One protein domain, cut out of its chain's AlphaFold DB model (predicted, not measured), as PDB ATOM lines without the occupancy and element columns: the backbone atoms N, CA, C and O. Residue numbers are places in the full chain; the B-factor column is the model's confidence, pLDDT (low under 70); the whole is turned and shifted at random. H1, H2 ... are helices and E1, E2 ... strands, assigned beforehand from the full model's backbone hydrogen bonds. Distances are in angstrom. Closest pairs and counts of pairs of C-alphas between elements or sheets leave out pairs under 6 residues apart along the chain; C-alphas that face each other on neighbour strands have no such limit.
ATOM      1  N   TYR A  12     -78.415  48.346  28.391       53.62
ATOM      2  CA  TYR A  12     -77.525  47.183  28.244       53.62
ATOM      3  C   TYR A  12     -78.215  45.807  28.172       53.62
ATOM      4  O   TYR A  12     -77.539  44.777  28.220       53.62
ATOM      5  N   LEU A  13     -79.547  45.745  28.066       64.44
ATOM      6  CA  LEU A  13     -80.240  44.471  27.844       64.44
ATOM      7  C   LEU A  13     -79.869  43.894  26.461       64.44
ATOM      8  O   LEU A  13     -79.932  44.637  25.476       64.44
ATOM      9  N   PRO A  14     -79.481  42.605  26.371       67.44
ATOM     10  CA  PRO A  14     -79.111  41.992  25.103       67.44
ATOM     11  C   PRO A  14     -80.310  41.967  24.152       67.44
ATOM     12  O   PRO A  14     -81.454  41.773  24.583       67.44
ATOM     13  N   ALA A  15     -80.031  42.173  22.863       71.06
ATOM     14  CA  ALA A  15     -81.015  41.957  21.811       71.06
ATOM     15  C   ALA A  15     -81.461  40.480  21.829       71.06
ATOM     16  O   ALA A  15     -80.633  39.617  22.141       71.06
ATOM     17  N   PRO A  16     -82.739  40.180  21.543       72.38
ATOM     18  CA  PRO A  16     -83.219  38.806  21.561       72.38
ATOM     19  C   PRO A  16     -82.566  37.960  20.460       72.38
ATOM     20  O   PRO A  16     -82.251  38.456  19.381       72.38
ATOM     21  N   THR A  17     -82.363  36.675  20.735       77.25
ATOM     22  CA  THR A  17     -81.942  35.698  19.717       77.25
ATOM     23  C   THR A  17     -83.133  35.338  18.811       77.25
ATOM     24  O   THR A  17     -84.262  35.372  19.289       77.25
ATOM     25  N   GLU A  18     -82.929  34.907  17.556       74.44
ATOM     26  CA  GLU A  18     -84.025  34.517  16.629       74.44
ATOM     27  C   GLU A  18     -85.027  33.525  17.256       74.44
ATOM     28  O   GLU A  18     -86.237  33.708  17.176       74.44
ATOM     29  N   TRP A  19     -84.536  32.517  17.986       71.75
ATOM     30  CA  TRP A  19     -85.405  31.577  18.708       71.75
ATOM     31  C   TRP A  19     -86.227  32.255  19.816       71.75
ATOM     32  O   TRP A  19     -87.374  31.885  20.065       71.75
ATOM     33  N   GLU A  20     -85.648  33.238  20.505       73.50
ATOM     34  CA  GLU A  20     -86.330  33.976  21.567       73.50
ATOM     35  C   GLU A  20     -87.403  34.905  20.981       73.50
ATOM     36  O   GLU A  20     -88.472  35.020  21.578       73.50
ATOM     37  N   GLU A  21     -87.174  35.499  19.803       73.19
ATOM     38  CA  GLU A  21     -88.161  36.333  19.097       73.19
ATOM     39  C   GLU A  21     -89.431  35.577  18.695       73.19
ATOM     40  O   GLU A  21     -90.522  36.149  18.788       73.19
ATOM     41  N   ASP A  22     -89.297  34.306  18.308       75.75
ATOM     42  CA  ASP A  22     -90.413  33.465  17.859       75.75
ATOM     43  C   ASP A  22     -91.190  32.806  19.010       75.75
ATOM     44  O   ASP A  22     -92.369  32.479  18.861       75.75
ATOM     45  N   ASN A  23     -90.551  32.597  20.167       78.50
ATOM     46  CA  ASN A  23     -91.132  31.822  21.273       78.50
ATOM     47  C   ASN A  23     -91.555  32.670  22.478       78.50
ATOM     48  O   ASN A  23     -92.370  32.218  23.287       78.50
ATOM     49  N   LEU A  24     -91.012  33.880  22.642       82.62
ATOM     50  CA  LEU A  24     -91.325  34.729  23.791       82.62
ATOM     51  C   LEU A  24     -92.446  35.722  23.482       82.62
ATOM     52  O   LEU A  24     -92.518  36.348  22.425       82.62
ATOM     53  N   ARG A  25     -93.314  35.930  24.474       82.44
ATOM     54  CA  ARG A  25     -94.390  36.917  24.393       82.44
ATOM     55  C   ARG A  25     -93.827  38.339  24.422       82.44
ATOM     56  O   ARG A  25     -93.006  38.680  25.279       82.44
ATOM     57  N   ARG A  26     -94.347  39.184  23.529       82.75
ATOM     58  CA  ARG A  26     -94.045  40.619  23.459       82.75
ATOM     59  C   ARG A  26     -94.951  41.416  24.399       82.75
ATOM     60  O   ARG A  26     -96.162  41.190  24.438       82.75
ATOM     61  N   ILE A  27     -94.378  42.337  25.169       81.31
ATOM     62  CA  ILE A  27     -95.085  43.180  26.143       81.31
ATOM     63  C   ILE A  27     -94.646  44.641  25.987       81.31
ATOM     64  O   ILE A  27     -93.503  44.938  25.645       81.31
ATOM     65  N   CYS A  28     -95.582  45.553  26.240       77.44
ATOM     66  CA  CYS A  28     -95.359  46.997  26.296       77.44
ATOM     67  C   CYS A  28     -94.506  47.395  27.521       77.44
ATOM     68  O   CYS A  28     -94.662  46.831  28.606       77.44
ATOM     69  N   ASP A  29     -93.614  48.375  27.360       72.12
ATOM     70  CA  ASP A  29     -92.777  48.888  28.451       72.12
ATOM     71  C   ASP A  29     -93.566  49.793  29.421       72.12
ATOM     72  O   ASP A  29     -94.676  50.253  29.139       72.12
ATOM     73  N   LYS A  30     -92.989  50.086  30.592       70.31
ATOM     74  CA  LYS A  30     -93.582  50.996  31.580       70.31
ATOM     75  C   LYS A  30     -93.643  52.420  31.017       70.31
ATOM     76  O   LYS A  30     -92.633  53.115  30.929       70.31
ATOM     77  N   PRO A 137     -83.932  49.857  21.320       66.19
ATOM     78  CA  PRO A 137     -83.811  48.518  20.733       66.19
ATOM     79  C   PRO A 137     -84.732  47.504  21.437       66.19
ATOM     80  O   PRO A 137     -85.092  47.716  22.599       66.19
ATOM     81  N   LEU A 138     -85.066  46.391  20.764       71.25
ATOM     82  CA  LEU A 138     -85.764  45.247  21.372       71.25
ATOM     83  C   LEU A 138     -84.930  44.639  22.502       71.25
ATOM     84  O   LEU A 138     -83.704  44.558  22.409       71.25
ATOM     85  N   ARG A 139     -85.594  44.238  23.591       72.44
ATOM     86  CA  ARG A 139     -84.925  43.835  24.838       72.44
ATOM     87  C   ARG A 139     -85.627  42.684  25.519       72.44
ATOM     88  O   ARG A 139     -86.852  42.654  25.562       72.44
ATOM     89  N   ILE A 140     -84.855  41.813  26.158       74.31
ATOM     90  CA  ILE A 140     -85.399  40.774  27.035       74.31
ATOM     91  C   ILE A 140     -85.442  41.290  28.471       74.31
ATOM     92  O   ILE A 140     -84.438  41.766  29.001       74.31
ATOM     93  N   LYS A 141     -86.596  41.153  29.127       72.19
ATOM     94  CA  LYS A 141     -86.751  41.412  30.559       72.19
ATOM     95  C   LYS A 141     -87.291  40.174  31.259       72.19
ATOM     96  O   LYS A 141     -88.198  39.514  30.764       72.19
ATOM     97  N   ASN A 142     -86.754  39.898  32.442       77.44
ATOM     98  CA  ASN A 142     -87.324  38.905  33.342       77.44
ATOM     99  C   ASN A 142     -88.396  39.589  34.190       77.44
ATOM    100  O   ASN A 142     -88.124  40.581  34.875       77.44
ATOM    101  N   LEU A 143     -89.627  39.095  34.114       75.75
ATOM    102  CA  LEU A 143     -90.718  39.567  34.955       75.75
ATOM    103  C   LEU A 143     -90.504  39.092  36.400       75.75
ATOM    104  O   LEU A 143     -89.833  38.091  36.643       75.75
ATOM    105  N   ALA A 144     -91.128  39.765  37.370       66.50
ATOM    106  CA  ALA A 144     -91.035  39.383  38.786       66.50
ATOM    107  C   ALA A 144     -91.529  37.944  39.073       66.50
ATOM    108  O   ALA A 144     -91.198  37.380  40.108       66.50
ATOM    109  N   GLY A 145     -92.294  37.349  38.149       68.62
ATOM    110  CA  GLY A 145     -92.742  35.952  38.194       68.62
ATOM    111  C   GLY A 145     -91.798  34.934  37.540       68.62
ATOM    112  O   GLY A 145     -92.179  33.779  37.408       68.62
ATOM    113  N   GLY A 146     -90.603  35.337  37.089       72.75
ATOM    114  CA  GLY A 146     -89.628  34.454  36.431       72.75
ATOM    115  C   GLY A 146     -89.859  34.213  34.932       72.75
ATOM    116  O   GLY A 146     -89.050  33.544  34.294       72.75
ATOM    117  N   GLU A 147     -90.923  34.774  34.349       75.69
ATOM    118  CA  GLU A 147     -91.204  34.716  32.905       75.69
ATOM    119  C   GLU A 147     -90.232  35.626  32.133       75.69
ATOM    120  O   GLU A 147     -90.089  36.811  32.454       75.69
ATOM    121  N   LYS A 148     -89.574  35.082  31.102       77.56
ATOM    122  CA  LYS A 148     -88.824  35.869  30.114       77.56
ATOM    123  C   LYS A 148     -89.803  36.477  29.121       77.56
ATOM    124  O   LYS A 148     -90.594  35.756  28.523       77.56
ATOM    125  N   VAL A 149     -89.732  37.787  28.927       81.00
ATOM    126  CA  VAL A 149     -90.606  38.504  27.994       81.00
ATOM    127  C   VAL A 149     -89.786  39.450  27.131       81.00
ATOM    128  O   VAL A 149     -88.775  39.999  27.581       81.00
ATOM    129  N   ILE A 150     -90.228  39.645  25.892       80.06
ATOM    130  CA  ILE A 150     -89.630  40.625  24.986       80.06
ATOM    131  C   ILE A 150     -90.362  41.947  25.171       80.06
ATOM    132  O   ILE A 150     -91.588  42.008  25.108       80.06
ATOM    133  N   ILE A 151     -89.611  43.015  25.405       78.81
ATOM    134  CA  ILE A 151     -90.134  44.374  25.406       78.81
ATOM    135  C   ILE A 151     -90.042  44.905  23.986       78.81
ATOM    136  O   ILE A 151     -88.943  45.073  23.450       78.81
ATOM    137  N   ASP A 152     -91.209  45.163  23.408       78.88
ATOM    138  CA  ASP A 152     -91.341  45.680  22.053       78.88
ATOM    139  C   ASP A 152     -91.676  47.192  22.097       78.88
ATOM    140  O   ASP A 152     -92.730  47.593  22.625       78.88
ATOM    141  N   PRO A 153     -90.774  48.064  21.605       71.81
ATOM    142  CA  PRO A 153     -90.998  49.506  21.566       71.81
ATOM    143  C   PRO A 153     -92.131  49.892  20.605       71.81
ATOM    144  O   PRO A 153     -92.872  50.827  20.913       71.81
ATOM    145  N   ASP A 154     -92.344  49.156  19.511       73.25
ATOM    146  CA  ASP A 154     -93.412  49.436  18.550       73.25
ATOM    147  C   ASP A 154     -94.787  49.177  19.171       73.25
ATOM    148  O   ASP A 154     -95.696  50.002  19.052       73.25
ATOM    149  N   LEU A 155     -94.932  48.095  19.942       74.88
ATOM    150  CA  LEU A 155     -96.161  47.814  20.696       74.88
ATOM    151  C   LEU A 155     -96.436  48.883  21.769       74.88
ATOM    152  O   LEU A 155     -97.587  49.248  22.039       74.88
ATOM    153  N   THR A 156     -95.370  49.412  22.371       75.88
ATOM    154  CA  THR A 156     -95.447  50.506  23.348       75.88
ATOM    155  C   THR A 156     -95.948  51.791  22.691       75.88
ATOM    156  O   THR A 156     -96.883  52.418  23.193       75.88
ATOM    157  N   ILE A 157     -95.399  52.134  21.525       73.12
ATOM    158  CA  ILE A 157     -95.807  53.286  20.713       73.12
ATOM    159  C   ILE A 157     -97.268  53.150  20.274       73.12
ATOM    160  O   ILE A 157     -98.057  54.072  20.476       73.12
ATOM    161  N   GLN A 158     -97.659  51.988  19.749       75.06
ATOM    162  CA  GLN A 158     -99.039  51.720  19.336       75.06
ATOM    163  C   GLN A 158    -100.026  51.852  20.498       75.06
ATOM    164  O   GLN A 158    -101.099  52.426  20.330       75.06
ATOM    165  N   THR A 159     -99.662  51.389  21.696       76.06
ATOM    166  CA  THR A 159    -100.504  51.534  22.893       76.06
ATOM    167  C   THR A 159    -100.664  53.001  23.297       76.06
ATOM    168  O   THR A 159    -101.759  53.420  23.675       76.06
ATOM    169  N   ILE A 160     -99.592  53.795  23.220       73.38
ATOM    170  CA  ILE A 160     -99.637  55.231  23.524       73.38
ATOM    171  C   ILE A 160    -100.508  55.966  22.503       73.38
ATOM    172  O   ILE A 160    -101.412  56.699  22.903       73.38
ATOM    173  N   TYR A 161    -100.300  55.726  21.206       71.88
ATOM    174  CA  TYR A 161    -101.137  56.302  20.155       71.88
ATOM    175  C   TYR A 161    -102.591  55.860  20.277       71.88
ATOM    176  O   TYR A 161    -103.480  56.697  20.175       71.88
ATOM    177  N   GLY A 162    -102.854  54.585  20.562       73.69
ATOM    178  CA  GLY A 162    -104.207  54.077  20.780       73.69
ATOM    179  C   GLY A 162    -104.919  54.811  21.917       73.69
ATOM    180  O   GLY A 162    -106.062  55.226  21.760       73.69
ATOM    181  N   ARG A 163    -104.225  55.054  23.037       70.31
ATOM    182  CA  ARG A 163    -104.761  55.844  24.160       70.31
ATOM    183  C   ARG A 163    -104.941  57.321  23.805       70.31
ATOM    184  O   ARG A 163    -105.957  57.899  24.169       70.31
ATOM    185  N   TYR A 164    -103.996  57.917  23.079       67.50
ATOM    186  CA  TYR A 164    -104.082  59.303  22.611       67.50
ATOM    187  C   TYR A 164    -105.272  59.513  21.665       67.50
ATOM    188  O   TYR A 164    -106.113  60.378  21.899       67.50
ATOM    189  N   TYR A 165    -105.401  58.675  20.637       67.06
ATOM    190  CA  TYR A 165    -106.520  58.733  19.702       67.06
ATOM    191  C   TYR A 165    -107.854  58.422  20.376       67.06
ATOM    192  O   TYR A 165    -108.856  59.021  20.005       67.06
TER     193      TYR A 165
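AT A GLANCE: This is residues 12 to 30 and 137 to 165 of the 192 residues of an uncharacterized protein of Aspergillus terreus (strain NIH 2624 / FGSC A1156) (UniProt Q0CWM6). A small hairpin of two strands, E1 and E2, lies between two helices: short H1 near one end of the longest axis, and longer H2, leading away from E2 to the other end. Residues 26 to 27 run beside E2, on a short parallel pairing. The 48 printed residues hold H1, E1, E2 and H2 in chain order, a mixed class with an antiparallel sheet E1 - E2. It is only just compact, close to loose, with a radius of gyration of the C-alphas of 11.5 A and spans of 34 by 23 by 22 A.

IN THESE COORDINATES: E1 is residues 139 to 142 and E2 residues 148 to 151. H2, residues 153 to 165, is 18.2 A long, ending at C-alpha 165 (-106.520, 58.733, 19.702). H1, residues 18 to 23, begins at C-alpha 18 (-84.025, 34.517, 16.629).

HOW THE PARTS SIT: In the hairpin, at 143 degrees, N 151 and O 139 are 2.8 A apart, within hydrogen-bond range. The closest C-alphas of H1 and E2, Glu 21 and Ile 150, are 7.4 A apart. H2 is apart from H1 and E1. In H1 and H2 every O i to N i+4 pair is within hydrogen-bond range.

THE WHOLE: The farthest C-alphas, Trp 19 and Tyr 165, are 34.4 A apart. Residues 31 to 136 are not printed; the gap between C-alphas 30 and 137 is 14.8 A. The links E1 to E2 and E2 to H2 are tight. pLDDT is under 70 at residues 12 to 14, 137, 144 to 145 and 164 to 165.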